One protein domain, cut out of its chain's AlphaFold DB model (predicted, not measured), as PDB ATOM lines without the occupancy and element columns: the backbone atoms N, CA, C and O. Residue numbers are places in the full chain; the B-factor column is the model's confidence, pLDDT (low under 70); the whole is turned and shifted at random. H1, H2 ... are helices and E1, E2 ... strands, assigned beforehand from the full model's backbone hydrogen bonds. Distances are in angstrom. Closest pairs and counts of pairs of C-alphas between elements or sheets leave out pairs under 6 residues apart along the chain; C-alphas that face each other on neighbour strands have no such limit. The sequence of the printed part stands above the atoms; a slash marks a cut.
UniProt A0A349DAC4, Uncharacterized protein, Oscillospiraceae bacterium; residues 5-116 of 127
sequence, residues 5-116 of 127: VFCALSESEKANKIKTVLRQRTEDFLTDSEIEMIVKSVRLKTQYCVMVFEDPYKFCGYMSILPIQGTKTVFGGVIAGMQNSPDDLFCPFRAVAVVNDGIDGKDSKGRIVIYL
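What this domain is: This is residues 5 to 116 of the 127 residues of an uncharacterized protein of Oscillospiraceae bacterium (UniProt A0A349DAC4). A twisted four-stranded sheet makes the middle layer, with H1 and H2 over one face and H3 over the other. The long stretch 76 to 95 makes a wide loop between E2 and E3. The 112 printed residues hold, in order, H1 H2 E1 H3 E2 E3 E4; the sheet runs E1 E4 E3 E2, mixed, and the class is mixed helices and strands. The whole is compact, with a radius of gyration of the C-alphas of 14.0 A, and flat, spanning 45 by 33 by 17 A.

Where its parts are: H1, residues 11 to 25, begins at C-alpha (249.178, 242.737, 219.658) and is 21.0 A long. H2 is residues 32 to 41, 14.2 A; E1 is 48 to 53, 15.9 A; H3 is 56 to 65, 14.5 A. E2 is 71 to 75, 12.5 A; E3 is 96 to 100, 13.5 A; E4, 110 to 115, is 16.7 A and ends at C-alpha (234.296, 233.033, 200.408).

How they stand to each other: E1 and E4 are parallel, with N 51 and O 112 2.8 A apart. E2 E3 E4 form a meander, each strand the antiparallel neighbour of the one before, in two hairpins; N 98 and O 113 are 2.8 A apart, N 74 and O 97 2.8 A. E1, H3, E2 form a split strand-helix-strand unit, two strands running the same way with E4 and E3 between them, its crossover right-handed. H1 and H2 touch at a steep tilt of 55 degrees, opposite ways, closest at the C-alphas of Ala 15 and Val 39, 6.3 A. H3, on the opposite face, lies over E4 at a height of 9.5 A. Every O i to N i+4 pair is within hydrogen-bond range in H1 and H2, 5 of 6 in H3.

The domain as a whole: The C-alphas farthest apart, of Ala 8 and Asn 84, are 45.1 A apart. The printed part has no cut; E2 to E3 is a long link. Confidence is under 70 at residues 5 to 8, 78 to 93 and 103 to 108.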
ATOM      1  N   VAL A   5     248.108 255.317 214.615       65.81
ATOM      2  CA  VAL A   5     247.268 254.903 215.752       65.81
ATOM      3  C   VAL A   5     247.101 253.382 215.792       65.81
ATOM      4  O   VAL A   5     247.122 252.792 216.866       65.81
ATOM      5  N   PHE A   6     246.990 252.713 214.640       59.94
ATOM      6  CA  PHE A   6     246.958 251.249 214.585       59.94
ATOM      7  C   PHE A   6     248.322 250.637 214.915       59.94
ATOM      8  O   PHE A   6     248.373 249.601 215.568       59.94
ATOM      9  N   CYS A   7     249.427 251.268 214.508       61.03
ATOM     10  CA  CYS A   7     250.773 250.782 214.821       61.03
ATOM     11  C   CYS A   7     251.069 250.801 216.330       61.03
ATOM     12  O   CYS A   7     251.731 249.875 216.804       61.03
ATOM     13  N   ALA A   8     250.530 251.780 217.064       68.00
ATOM     14  CA  ALA A   8     250.714 251.952 218.507       68.00
ATOM     15  C   ALA A   8     249.943 250.948 219.390       68.00
ATOM     16  O   ALA A   8     250.267 250.809 220.566       68.00
ATOM     17  N   LEU A   9     248.951 250.235 218.842       74.12
ATOM     18  CA  LEU A   9     248.180 249.237 219.591       74.12
ATOM     19  C   LEU A   9     249.029 248.013 219.963       74.12
ATOM     20  O   LEU A   9     249.896 247.575 219.193       74.12
ATOM     21  N   SER A  10     248.719 247.407 221.106       81.56
ATOM     22  CA  SER A  10     249.254 246.101 221.494       81.56
ATOM     23  C   SER A  10     248.814 245.001 220.519       81.56
ATOM     24  O   SER A  10     247.856 245.145 219.750       81.56
ATOM     25  N   GLU A  11     249.522 243.873 220.521       81.25
ATOM     26  CA  GLU A  11     249.178 242.737 219.658       81.25
ATOM     27  C   GLU A  11     247.784 242.176 219.963       81.25
ATOM     28  O   GLU A  11     247.048 241.827 219.039       81.25
ATOM     29  N   SER A  12     247.375 242.170 221.235       84.12
ATOM     30  CA  SER A  12     246.041 241.731 221.651       84.12
ATOM     31  C   SER A  12     244.938 242.665 221.143       84.12
ATOM     32  O   SER A  12     243.914 242.192 220.649       84.12
ATOM     33  N   GLU A  13     245.146 243.982 221.177       85.94
ATOM     34  CA  GLU A  13     244.201 244.966 220.631       85.94
ATOM     35  C   GLU A  13     244.086 244.870 219.108       85.94
ATOM     36  O   GLU A  13     242.982 244.913 218.559       85.94
ATOM     37  N   LYS A  14     245.215 244.687 218.409       85.00
ATOM     38  CA  LYS A  14     245.239 244.463 216.955       85.00
ATOM     39  C   LYS A  14     244.481 243.193 216.587       85.00
ATOM     40  O   LYS A  14     243.628 243.231 215.700       85.00
ATOM     41  N   ALA A  15     244.748 242.097 217.294       87.44
ATOM     42  CA  ALA A  15     244.052 240.834 217.109       87.44
ATOM     43  C   ALA A  15     242.543 240.995 217.336       87.44
ATOM     44  O   ALA A  15     241.756 240.607 216.477       87.44
ATOM     45  N   ASN A  16     242.131 241.637 218.434       89.94
ATOM     46  CA  ASN A  16     240.719 241.880 218.732       89.94
ATOM     47  C   ASN A  16     240.040 242.732 217.659       89.94
ATOM     48  O   ASN A  16     238.943 242.396 217.222       89.94
ATOM     49  N   LYS A  17     240.705 243.775 217.157       90.00
ATOM     50  CA  LYS A  17     240.160 244.600 216.075       90.00
ATOM     51  C   LYS A  17     239.943 243.797 214.792       90.00
ATOM     52  O   LYS A  17     238.908 243.955 214.149       90.00
ATOM     53  N   ILE A  18     240.882 242.918 214.434       90.31
ATOM     54  CA  ILE A  18     240.726 242.024 213.279       90.31
ATOM     55  C   ILE A  18     239.556 241.061 213.511       90.31
ATOM     56  O   ILE A  18     238.707 240.948 212.632       90.31
ATOM     57  N   LYS A  19     239.441 240.451 214.701       93.00
ATOM     58  CA  LYS A  19     238.292 239.597 215.067       93.00
ATOM     59  C   LYS A  19     236.961 240.327 214.891       93.00
ATOM     60  O   LYS A  19     236.064 239.803 214.240       93.00
ATOM     61  N   THR A  20     236.844 241.543 215.427       92.75
ATOM     62  CA  THR A  20     235.625 242.357 215.321       92.75
ATOM     63  C   THR A  20     235.274 242.665 213.869       92.75
ATOM     64  O   THR A  20     234.122 242.502 213.479       92.75
ATOM     65  N   VAL A  21     236.254 243.068 213.052       92.88
ATOM     66  CA  VAL A  21     236.017 243.359 211.630       92.88
ATOM     67  C   VAL A  21     235.603 242.102 210.870       92.88
ATOM     68  O   VAL A  21     234.703 242.187 210.042       92.88
ATOM     69  N   LEU A  22     236.225 240.951 211.145       93.50
ATOM     70  CA  LEU A  22     235.854 239.682 210.518       93.50
ATOM     71  C   LEU A  22     234.401 239.331 210.834       93.50
ATOM     72  O   LEU A  22     233.628 239.174 209.899       93.50
ATOM     73  N   ARG A  23     234.005 239.338 212.113       93.12
ATOM     74  CA  ARG A  23     232.615 239.075 212.526       93.12
ATOM     75  C   ARG A  23     231.611 239.984 211.829       93.12
ATOM     76  O   ARG A  23     230.641 239.500 211.258       93.12
ATOM     77  N   GLN A  24     231.884 241.290 211.815       92.19
ATOM     78  CA  GLN A  24     231.022 242.273 211.156       92.19
ATOM     79  C   GLN A  24     230.930 242.050 209.645       92.19
ATOM     80  O   GLN A  24     229.857 242.175 209.069       92.19
ATOM     81  N   ARG A  25     232.054 241.746 208.988       91.19
ATOM     82  CA  ARG A  25     232.113 241.554 207.532       91.19
ATOM     83  C   ARG A  25     231.514 240.234 207.079       91.19
ATOM     84  O   ARG A  25     231.083 240.156 205.936       91.19
ATOM     85  N   THR A  26     231.528 239.221 207.936       89.75
ATOM     86  CA  THR A  26     230.968 237.903 207.637       89.75
ATOM     87  C   THR A  26     229.603 237.684 208.272       89.75
ATOM     88  O   THR A  26     229.139 236.554 208.254       89.75
ATOM     89  N   GLU A  27     228.995 238.711 208.875       89.56
ATOM     90  CA  GLU A  27     227.693 238.624 209.560       89.56
ATOM     91  C   GLU A  27     227.611 237.432 210.532       89.56
ATOM     92  O   GLU A  27     226.656 236.658 210.527       89.56
ATOM     93  N   ASP A  28     228.680 237.238 211.316       87.81
ATOM     94  CA  ASP A  28     228.842 236.118 212.257       87.81
ATOM     95  C   ASP A  28     228.703 234.709 211.626       87.81
ATOM     96  O   ASP A  28     228.469 233.724 212.325       87.81
ATOM     97  N   PHE A  29     228.881 234.578 210.304       89.56
ATOM     98  CA  PHE A  29     228.920 233.279 209.622       89.56
ATOM     99  C   PHE A  29     230.132 232.442 210.045       89.56
ATOM    100  O   PHE A  29     230.012 231.232 210.226       89.56
ATOM    101  N   LEU A  30     231.305 233.072 210.177       90.00
ATOM    102  CA  LEU A  30     232.512 232.379 210.611       90.00
ATOM    103  C   LEU A  30     232.437 232.045 212.098       90.00
ATOM    104  O   LEU A  30     232.129 232.899 212.931       90.00
ATOM    105  N   THR A  31     232.812 230.817 212.430       91.06
ATOM    106  CA  THR A  31     232.964 230.378 213.814       91.06
ATOM    107  C   THR A  31     234.145 231.069 214.495       91.06
ATOM    108  O   THR A  31     235.101 231.519 213.855       91.06
ATOM    109  N   ASP A  32     234.139 231.086 215.828       91.88
ATOM    110  CA  ASP A  32     235.255 231.629 216.611       91.88
ATOM    111  C   ASP A  32     236.587 230.937 216.313       91.88
ATOM    112  O   ASP A  32     237.628 231.596 216.274       91.88
ATOM    113  N   SER A  33     236.545 229.632 216.034       92.25
ATOM    114  CA  SER A  33     237.726 228.864 215.642       92.25
ATOM    115  C   SER A  33     238.272 229.324 214.287       92.25
ATOM    116  O   SER A  33     239.471 229.571 214.160       92.25
ATOM    117  N   GLU A  34     237.408 229.522 213.288       92.88
ATOM    118  CA  GLU A  34     237.801 230.021 211.963       92.88
ATOM    119  C   GLU A  34     238.374 231.434 212.024       92.88
ATOM    120  O   GLU A  34     239.421 231.717 211.434       92.88
ATOM    121  N   ILE A  35     237.744 232.310 212.804       94.50
ATOM    122  CA  ILE A  35     238.248 233.659 213.049       94.50
ATOM    123  C   ILE A  35     239.633 233.597 213.706       94.50
ATOM    124  O   ILE A  35     240.545 234.321 213.301       94.50
ATOM    125  N   GLU A  36     239.826 232.731 214.702       94.00
ATOM    126  CA  GLU A  36     241.117 232.578 215.369       94.00
ATOM    127  C   GLU A  36     242.203 232.049 214.421       94.00
ATOM    128  O   GLU A  36     243.332 232.545 214.456       94.00
ATOM    129  N   MET A  37     241.868 231.110 213.531       93.12
ATOM    130  CA  MET A  37     242.789 230.623 212.498       93.12
ATOM    131  C   MET A  37     243.245 231.750 211.560       93.12
ATOM    132  O   MET A  37     244.441 231.862 211.270       93.12
ATOM    133  N   ILE A  38     242.330 232.630 211.132       93.75
ATOM    134  CA  ILE A  38     242.672 233.799 210.299       93.75
ATOM    135  C   ILE A  38     243.586 234.750 211.069       93.75
ATOM    136  O   ILE A  38     244.613 235.177 210.543       93.75
ATOM    137  N   VAL A  39     243.258 235.052 212.327       92.81
ATOM    138  CA  VAL A  39     244.041 235.974 213.165       92.81
ATOM    139  C   VAL A  39     245.455 235.448 213.428       92.81
ATOM    140  O   VAL A  39     246.408 236.221 213.371       92.81
ATOM    141  N   LYS A  40     245.624 234.140 213.645       91.94
ATOM    142  CA  LYS A  40     246.950 233.504 213.764       91.94
ATOM    143  C   LYS A  40     247.732 233.518 212.453       91.94
ATOM    144  O   LYS A  40     248.958 233.442 212.460       91.94
ATOM    145  N   SER A  41     247.026 233.626 211.334       89.06
ATOM    146  CA  SER A  41     247.616 233.642 210.004       89.06
ATOM    147  C   SER A  41     248.005 235.042 209.540       89.06
ATOM    148  O   SER A  41     248.672 235.152 208.526       89.06
ATOM    149  N   VAL A  42     247.662 236.133 210.218       89.75
ATOM    150  CA  VAL A  42     248.021 237.488 209.758       89.75
ATOM    151  C   VAL A  42     249.220 238.058 210.512       89.75
ATOM    152  O   VAL A  42     249.445 237.779 211.686       89.75
ATOM    153  N   ARG A  43     249.994 238.916 209.847       86.56
ATOM    154  CA  ARG A  43     251.053 239.710 210.472       86.56
ATOM    155  C   ARG A  43     250.428 240.950 211.103       86.56
ATOM    156  O   ARG A  43     250.041 241.871 210.398       86.56
ATOM    157  N   LEU A  44     250.385 241.035 212.431       81.94
ATOM    158  CA  LEU A  44     249.715 242.140 213.143       81.94
ATOM    159  C   LEU A  44     250.317 243.539 212.882       81.94
ATOM    160  O   LEU A  44     249.690 244.551 213.187       81.94
ATOM    161  N   LYS A  45     251.523 243.616 212.306       79.19
ATOM    162  CA  LYS A  45     252.161 244.872 211.873       79.19
ATOM    163  C   LYS A  45     251.715 245.335 210.478       79.19
ATOM    164  O   LYS A  45     252.058 246.440 210.072       79.19
ATOM    165  N   THR A  46     250.941 244.519 209.765       80.19
ATOM    166  CA  THR A  46     250.441 244.792 208.416       80.19
ATOM    167  C   THR A  46     248.964 245.180 208.472       80.19
ATOM    168  O   THR A  46     248.179 244.615 209.234       80.19
ATOM    169  N   GLN A  47     248.562 246.157 207.658       83.00
ATOM    170  CA  GLN A  47     247.144 246.465 207.463       83.00
ATOM    171  C   GLN A  47     246.539 245.509 206.443       83.00
ATOM    172  O   GLN A  47     247.127 245.307 205.384       83.00
ATOM    173  N   TYR A  48     245.342 244.999 206.726       87.19
ATOM    174  CA  TYR A  48     244.632 244.101 205.822       87.19
ATOM    175  C   TYR A  48     243.350 244.729 205.288       87.19
ATOM    176  O   TYR A  48     242.590 245.358 206.026       87.19
ATOM    177  N   CYS A  49     243.093 244.523 204.002       89.88
ATOM    178  CA  CYS A  49     241.777 244.704 203.410       89.88
ATOM    179  C   CYS A  49     241.004 243.384 203.510       89.88
ATOM    180  O   CYS A  49     241.503 242.355 203.060       89.88
ATOM    181  N   VAL A  50     239.807 243.415 204.101       91.94
ATOM    182  CA  VAL A  50     238.913 242.251 204.176       91.94
ATOM    183  C   VAL A  50     237.942 242.302 203.002       91.94
ATOM    184  O   VAL A  50     237.191 243.269 202.868       91.94
ATOM    185  N   MET A  51     237.965 241.269 202.165       92.88
ATOM    186  CA  MET A  51     237.063 241.086 201.031       92.88
ATOM    187  C   MET A  51     236.253 239.816 201.243       92.88
ATOM    188  O   MET A  51     236.820 238.764 201.528       92.88
ATOM    189  N   VAL A  52     234.939 239.932 201.093       93.38
ATOM    190  CA  VAL A  52     233.994 238.830 201.271       93.38
ATOM    191  C   VAL A  52     233.258 238.624 199.956       93.38
ATOM    192  O   VAL A  52     232.771 239.587 199.361       93.38
ATOM    193  N   PHE A  53     233.219 237.380 199.496       90.38
ATOM    194  CA  PHE A  53     232.558 236.960 198.272       90.38
ATOM    195  C   PHE A  53     231.515 235.898 198.598       90.38
ATOM    196  O   PHE A  53     231.822 234.918 199.267       90.38
ATOM    197  N   GLU A  54     230.305 236.078 198.082       88.38
ATOM    198  CA  GLU A  54     229.245 235.057 198.124       88.38
ATOM    199  C   GLU A  54     229.079 234.330 196.788       88.38
ATOM    200  O   GLU A  54     228.481 233.264 196.704       88.38
ATOM    201  N   ASP A  55     229.584 234.947 195.723       85.50
ATOM    202  CA  ASP A  55     229.532 234.429 194.366       85.50
ATOM    203  C   ASP A  55     230.837 233.661 194.089       85.50
ATOM    204  O   ASP A  55     231.913 234.287 194.073       85.50
ATOM    205  N   PRO A  56     230.773 232.334 193.879       82.00
ATOM    206  CA  PRO A  56     231.963 231.515 193.681       82.00
ATOM    207  C   PRO A  56     232.724 231.892 192.402       82.00
ATOM    208  O   PRO A  56     233.953 231.818 192.380       82.00
ATOM    209  N   TYR A  57     232.047 232.396 191.363       82.81
ATOM    210  CA  TYR A  57     232.697 232.854 190.133       82.81
ATOM    211  C   TYR A  57     233.501 234.131 190.375       82.81
ATOM    212  O   TYR A  57     234.639 234.250 189.916       82.81
ATOM    213  N   LYS A  58     232.958 235.079 191.153       87.62
ATOM    214  CA  LYS A  58     233.696 236.298 191.535       87.62
ATOM    215  C   LYS A  58     234.877 235.979 192.441       87.62
ATOM    216  O   LYS A  58     235.945 236.563 192.259       87.62
ATOM    217  N   PHE A  59     234.700 235.047 193.376       87.44
ATOM    218  CA  PHE A  59     235.785 234.585 194.233       87.44
ATOM    219  C   PHE A  59     236.911 233.943 193.411       87.44
ATOM    220  O   PHE A  59     238.058 234.376 193.515       87.44
ATOM    221  N   CYS A  60     236.601 232.988 192.527       83.69
ATOM    222  CA  CYS A  60     237.591 232.363 191.644       83.69
ATOM    223  C   CYS A  60     238.267 233.364 190.700       83.69
ATOM    224  O   CYS A  60     239.486 233.312 190.507       83.69
ATOM    225  N   GLY A  61     237.500 234.300 190.135       84.88
ATOM    226  CA  GLY A  61     238.036 235.374 189.304       84.88
ATOM    227  C   GLY A  61     239.045 236.230 190.069       84.88
ATOM    228  O   GLY A  61     240.137 236.492 189.567       84.88
ATOM    229  N   TYR A  62     238.731 236.586 191.318       87.50
ATOM    230  CA  TYR A  62     239.647 237.321 192.187       87.50
ATOM    231  C   TYR A  62     240.893 236.502 192.550       87.50
ATOM    232  O   TYR A  62     242.015 236.999 192.470       87.50
ATOM    233  N   MET A  63     240.716 235.226 192.894       84.88
ATOM    234  CA  MET A  63     241.818 234.318 193.215       84.88
ATOM    235  C   MET A  63     242.766 234.091 192.031       84.88
ATOM    236  O   MET A  63     243.958 233.897 192.244       84.88
ATOM    237  N   SER A  64     242.268 234.174 190.794       82.94
ATOM    238  CA  SER A  64     243.080 234.040 189.575       82.94
ATOM    239  C   SER A  64     244.026 235.224 189.338       82.94
ATOM    240  O   SER A  64     245.027 235.073 188.641       82.94
ATOM    241  N   ILE A  65     243.719 236.396 189.904       84.44
ATOM    242  CA  ILE A  65     244.541 237.612 189.782       84.44
ATOM    243  C   ILE A  65     245.282 237.968 191.077       84.44
ATOM    244  O   ILE A  65     246.117 238.874 191.080       84.44
ATOM    245  N   LEU A  66     244.976 237.287 192.185       83.88
ATOM    246  CA  LEU A  66     245.643 237.507 193.460       83.88
ATOM    247  C   LEU A  66     247.120 237.082 193.343       83.88
ATOM    248  O   LEU A  66     247.397 235.964 192.905       83.88
ATOM    249  N   PRO A  67     248.088 237.924 193.755       82.56
ATOM    250  CA  PRO A  67     249.496 237.552 193.703       82.56
ATOM    251  C   PRO A  67     249.763 236.262 194.482       82.56
ATOM    252  O   PRO A  67     249.397 236.150 195.648       82.56
ATOM    253  N   ILE A  68     250.439 235.293 193.865       79.38
ATOM    254  CA  ILE A  68     250.765 234.014 194.523       79.38
ATOM    255  C   ILE A  68     251.755 234.239 195.677       79.38
ATOM    256  O   ILE A  68     251.666 233.604 196.727       79.38
ATOM    257  N   GLN A  69     252.683 235.183 195.512       81.81
ATOM    258  CA  GLN A  69     253.673 235.496 196.534       81.81
ATOM    259  C   GLN A  69     253.001 236.040 197.802       81.81
ATOM    260  O   GLN A  69     252.250 237.014 197.758       81.81
ATOM    261  N   GLY A  70     253.289 235.401 198.938       79.31
ATOM    262  CA  GLY A  70     252.718 235.769 200.234       79.31
ATOM    263  C   GLY A  70     251.265 235.328 200.442       79.31
ATOM    264  O   GLY A  70     250.701 235.665 201.482       79.31
ATOM    265  N   THR A  71     250.671 234.586 199.498       87.06
ATOM    266  CA  THR A  71     249.331 233.992 199.629       87.06
ATOM    267  C   THR A  71     249.390 232.655 200.357       87.06
ATOM    268  O   THR A  71     250.225 231.805 200.057       87.06
ATOM    269  N   LYS A  72     248.466 232.455 201.294       89.19
ATOM    270  CA  LYS A  72     248.252 231.205 202.024       89.19
ATOM    271  C   LYS A  72     246.764 230.963 202.233       89.19
ATOM    272  O   LYS A  72     246.032 231.859 202.655       89.19
ATOM    273  N   THR A  73     246.329 229.740 201.969       89.81
ATOM    274  CA  THR A  73     244.999 229.272 202.359       89.81
ATOM    275  C   THR A  73     245.023 228.963 203.851       89.81
ATOM    276  O   THR A  73     245.887 228.221 204.311       89.81
ATOM    277  N   VAL A  74     244.110 229.567 204.610       89.44
ATOM    278  CA  VAL A  74     243.991 229.364 206.061       89.44
ATOM    279  C   VAL A  74     243.120 228.146 206.347       89.44
ATOM    280  O   VAL A  74     243.491 227.289 207.140       89.44
ATOM    281  N   PHE A  75     241.972 228.062 205.679       88.25
ATOM    282  CA  PHE A  75     241.077 226.910 205.712       88.25
ATOM    283  C   PHE A  75     240.234 226.862 204.438       88.25
ATOM    284  O   PHE A  75     240.139 227.846 203.698       88.25
ATOM    285  N   GLY A  76     239.609 225.707 204.207       83.12
ATOM    286  CA  GLY A  76     238.936 225.400 202.950       83.12
ATOM    287  C   GLY A  76     239.921 225.001 201.847       83.12
ATOM    288  O   GLY A  76     241.127 224.892 202.076       83.12
ATOM    289  N   GLY A  77     239.396 224.749 200.650       72.62
ATOM    290  CA  GLY A  77     240.185 224.430 199.463       72.62
ATOM    291  C   GLY A  77     240.053 225.531 198.420       72.62
ATOM    292  O   GLY A  77     238.945 225.959 198.117       72.62
ATOM    293  N   VAL A  78     241.179 225.984 197.863       66.06
ATOM    294  CA  VAL A  78     241.204 226.825 196.657       66.06
ATOM    295  C   VAL A  78     242.201 226.223 195.683       66.06
ATOM    296  O   VAL A  78     243.371 226.058 196.029       66.06
ATOM    297  N   ILE A  79     241.755 225.928 194.463       63.03
ATOM    298  CA  ILE A  79     242.638 225.545 193.361       63.03
ATOM    299  C   ILE A  79     242.840 226.780 192.483       63.03
ATOM    300  O   ILE A  79     241.922 227.236 191.803       63.03
ATOM    301  N   ALA A  80     244.040 227.358 192.528       54.62
ATOM    302  CA  ALA A  80     244.389 228.497 191.687       54.62
ATOM    303  C   ALA A  80     244.412 228.081 190.201       54.62
ATOM    304  O   ALA A  80     245.027 227.075 189.854       54.62
ATOM    305  N   GLY A  81     243.771 228.867 189.326       52.75
ATOM    306  CA  GLY A  81     243.864 228.706 187.868       52.75
ATOM    307  C   GLY A  81     242.714 227.966 187.170       52.75
ATOM    308  O   GLY A  81     242.774 227.807 185.954       52.75
ATOM    309  N   MET A  82     241.655 227.552 187.876       55.03
ATOM    310  CA  MET A  82     240.453 226.988 187.243       55.03
ATOM    311  C   MET A  82     239.306 228.006 187.199       55.03
ATOM    312  O   MET A  82     238.718 228.340 188.222       55.03
ATOM    313  N   GLN A  83     238.971 228.483 185.995       54.34
ATOM    314  CA  GLN A  83     237.814 229.359 185.752       54.34
ATOM    315  C   GLN A  83     236.509 228.594 185.467       54.34
ATOM    316  O   GLN A  83     235.439 229.188 185.537       54.34
ATOM    317  N   ASN A  84     236.576 227.293 185.154       53.75
ATOM    318  CA  ASN A  84     235.497 226.631 184.408       53.75
ATOM    319  C   ASN A  84     234.560 225.725 185.230       53.75
ATOM    320  O   ASN A  84     233.593 225.230 184.661       53.75
ATOM    321  N   SER A  85     234.797 225.509 186.530       57.53
ATOM    322  CA  SER A  85     233.904 224.689 187.377       57.53
ATOM    323  C   SER A  85     234.055 224.978 188.887       57.53
ATOM    324  O   SER A  85     234.613 224.158 189.620       57.53
ATOM    325  N   PRO A  86     233.606 226.147 189.388       58.44
ATOM    326  CA  PRO A  86     233.671 226.468 190.818       58.44
ATOM    327  C   PRO A  86     232.774 225.559 191.673       58.44
ATOM    328  O   PRO A  86     233.148 225.203 192.788       58.44
ATOM    329  N   ASP A  87     231.615 225.168 191.139       56.06
ATOM    330  CA  ASP A  87     230.559 224.476 191.887       56.06
ATOM    331  C   ASP A  87     230.974 223.068 192.365       56.06
ATOM    332  O   ASP A  87     230.507 222.616 193.406       56.06
ATOM    333  N   ASP A  88     231.924 222.417 191.680       56.47
ATOM    334  CA  ASP A  88     232.480 221.113 192.080       56.47
ATOM    335  C   ASP A  88     233.615 221.224 193.119       56.47
ATOM    336  O   ASP A  88     234.035 220.226 193.709       56.47
ATOM    337  N   LEU A  89     234.156 222.430 193.330       57.62
ATOM    338  CA  LEU A  89     235.344 222.674 194.159       57.62
ATOM    339  C   LEU A  89     235.009 223.285 195.520       57.62
ATOM    340  O   LEU A  89     235.755 223.088 196.485       57.62
ATOM    341  N   PHE A  90     233.901 224.020 195.613       62.69
ATOM    342  CA  PHE A  90     233.449 224.607 196.866       62.69
ATOM    343  C   PHE A  90     232.391 223.734 197.516       62.69
ATOM    344  O   PHE A  90     231.343 223.453 196.945       62.69
ATOM    345  N   CYS A  91     232.632 223.357 198.771       64.31
ATOM    346  CA  CYS A  91     231.565 222.807 199.588       64.31
ATOM    347  C   CYS A  91     230.532 223.924 199.832       64.31
ATOM    348  O   CYS A  91     230.897 224.943 200.427       64.31
ATOM    349  N   PRO A  92     229.254 223.744 199.450       62.25
ATOM    350  CA  PRO A  92     228.216 224.770 199.595       62.25
ATOM    351  C   PRO A  92     227.869 225.079 201.061       62.25
ATOM    352  O   PRO A  92     227.020 225.916 201.335       62.25
ATOM    353  N   PHE A  93     228.535 224.435 202.022       66.25
ATOM    354  CA  PHE A  93     228.338 224.653 203.456       66.25
ATOM    355  C   PHE A  93     229.596 225.122 204.185       66.25
ATOM    356  O   PHE A  93     229.537 225.348 205.391       66.25
ATOM    357  N   ARG A  94     230.745 225.246 203.506       80.75
ATOM    358  CA  ARG A  94     231.999 225.640 204.161       80.75
ATOM    359  C   ARG A  94     232.550 226.927 203.582       80.75
ATOM    360  O   ARG A  94     232.726 227.054 202.374       80.75
ATOM    361  N   ALA A  95     232.866 227.856 204.478       88.31
ATOM    362  CA  ALA A  95     233.616 229.043 204.125       88.31
ATOM    363  C   ALA A  95     235.044 228.679 203.699       88.31
ATOM    364  O   ALA A  95     235.597 227.639 204.068       88.31
ATOM    365  N   VAL A  96     235.659 229.582 202.948       90.56
ATOM    366  CA  VAL A  96     237.071 229.496 202.577       90.56
ATOM    367  C   VAL A  96     237.736 230.811 202.931       90.56
ATOM    368  O   VAL A  96     237.184 231.872 202.649       90.56
ATOM    369  N   ALA A  97     238.921 230.757 203.534       92.62
ATOM    370  CA  ALA A  97     239.687 231.951 203.867       92.62
ATOM    371  C   ALA A  97     241.115 231.855 203.343       92.62
ATOM    372  O   ALA A  97     241.833 230.880 203.575       92.62
ATOM    373  N   VAL A  98     241.540 232.920 202.675       91.62
ATOM    374  CA  VAL A  98     242.878 233.094 202.126       91.62
ATOM    375  C   VAL A  98     243.457 234.395 202.661       91.62
ATOM    376  O   VAL A  98     242.801 235.435 202.665       91.62
ATOM    377  N   VAL A  99     244.710 234.350 203.098       92.56
ATOM    378  CA  VAL A  99     245.464 235.528 203.524       92.56
ATOM    379  C   VAL A  99     246.585 235.766 202.526       92.56
ATOM    380  O   VAL A  99     247.343 234.857 202.209       92.56
ATOM    381  N   ASN A 100     246.716 236.997 202.054       90.69
ATOM    382  CA  ASN A 100     247.876 237.471 201.318       90.69
ATOM    383  C   ASN A 100     248.536 238.587 202.129       90.69
ATOM    384  O   ASN A 100     247.898 239.592 202.431       90.69
ATOM    385  N   ASP A 101     249.804 238.426 202.495       85.69
ATOM    386  CA  ASP A 101     250.511 239.406 203.334       85.69
ATOM    387  C   ASP A 101     250.937 240.679 202.566       85.69
ATOM    388  O   ASP A 101     251.465 241.612 203.172       85.69
ATOM    389  N   GLY A 102     250.655 240.755 201.260       75.50
ATOM    390  CA  GLY A 102     251.130 241.807 200.363       75.50
ATOM    391  C   GLY A 102     252.562 241.559 199.878       75.50
ATOM    392  O   GLY A 102     253.252 240.649 200.339       75.50
ATOM    393  N   ILE A 103     253.004 242.376 198.920       67.31
ATOM    394  CA  ILE A 103     254.397 242.401 198.455       67.31
ATOM    395  C   ILE A 103     255.025 243.693 198.969       67.31
ATOM    396  O   ILE A 103     254.504 244.785 198.704       67.31
ATOM    397  N   ASP A 104     256.152 243.571 199.670       60.34
ATOM    398  CA  ASP A 104     256.914 244.726 200.140       60.34
ATOM    399  C   ASP A 104     257.246 245.661 198.964       60.34
ATOM    400  O   ASP A 104     257.826 245.262 197.955       60.34
ATOM    401  N   GLY A 105     256.836 246.926 199.089       55.97
ATOM    402  CA  GLY A 105     257.220 248.007 198.179       55.97
ATOM    403  C   GLY A 105     256.273 248.334 197.017       55.97
ATOM    404  O   GLY A 105     256.453 249.393 196.422       55.97
ATOM    405  N   LYS A 106     255.255 247.516 196.697       55.31
ATOM    406  CA  LYS A 106     254.318 247.817 195.580       55.31
ATOM    407  C   LYS A 106     252.843 247.915 195.963       55.31
ATOM    408  O   LYS A 106     252.104 248.631 195.299       55.31
ATOM    409  N   ASP A 107     252.431 247.244 197.035       53.75
ATOM    410  CA  ASP A 107     251.050 247.253 197.519       53.75
ATOM    411  C   ASP A 107     251.097 246.993 199.031       53.75
ATOM    412  O   ASP A 107     251.147 245.856 199.495       53.75
ATOM    413  N   SER A 108     251.202 248.058 199.828       59.22
ATOM    414  CA  SER A 108     251.586 247.976 201.249       59.22
ATOM    415  C   SER A 108     250.487 247.433 202.178       59.22
ATOM    416  O   SER A 108     250.538 247.657 203.389       59.22
ATOM    417  N   LYS A 109     249.436 246.820 201.627       75.94
ATOM    418  CA  LYS A 109     248.281 246.317 202.373       75.94
ATOM    419  C   LYS A 109     248.070 244.847 202.042       75.94
ATOM    420  O   LYS A 109     247.875 244.490 200.881       75.94
ATOM    421  N   GLY A 110     248.069 244.018 203.077       87.38
ATOM    422  CA  GLY A 110     247.660 242.628 202.972       87.38
ATOM    423  C   GLY A 110     246.178 242.511 202.619       87.38
ATOM    424  O   GLY A 110     245.400 243.469 202.691       87.38
ATOM    425  N   ARG A 111     245.763 241.313 202.233       91.50
ATOM    426  CA  ARG A 111     244.390 240.978 201.868       91.50
ATOM    427  C   ARG A 111     243.949 239.760 202.662       91.50
ATOM    428  O   ARG A 111     244.680 238.781 202.748       91.50
ATOM    429  N   ILE A 112     242.760 239.831 203.239       93.75
ATOM    430  CA  ILE A 112     242.038 238.679 203.770       93.75
ATOM    431  C   ILE A 112     240.856 238.489 202.831       93.75
ATOM    432  O   ILE A 112     240.004 239.370 202.723       93.75
ATOM    433  N   VAL A 113     240.848 237.382 202.105       93.31
ATOM    434  CA  VAL A 113     239.843 237.055 201.096       93.31
ATOM    435  C   VAL A 113     239.021 235.897 201.634       93.31
ATOM    436  O   VAL A 113     239.577 234.852 201.963       93.31
ATOM    437  N   ILE A 114     237.715 236.094 201.755       93.38
ATOM    438  CA  ILE A 114     236.797 235.123 202.340       93.38
ATOM    439  C   ILE A 114     235.723 234.805 201.310       93.38
ATOM    440  O   ILE A 114     235.107 235.715 200.759       93.38
ATOM    441  N   TYR A 115     235.496 233.521 201.068       91.31
ATOM    442  CA  TYR A 115     234.296 233.033 200.408       91.31
ATOM    443  C   TYR A 115     233.327 232.527 201.467       91.31
ATOM    444  O   TYR A 115     233.707 231.716 202.315       91.31
ATOM    445  N   LEU A 116     232.089 233.005 201.408       90.19
ATOM    446  CA  LEU A 116     230.981 232.501 202.204       90.19
ATOM    447  C   LEU A 116     229.991 231.861 201.237       90.19
ATOM    448  O   LEU A 116     229.468 232.564 200.373       90.19
TER     449      LEU A 116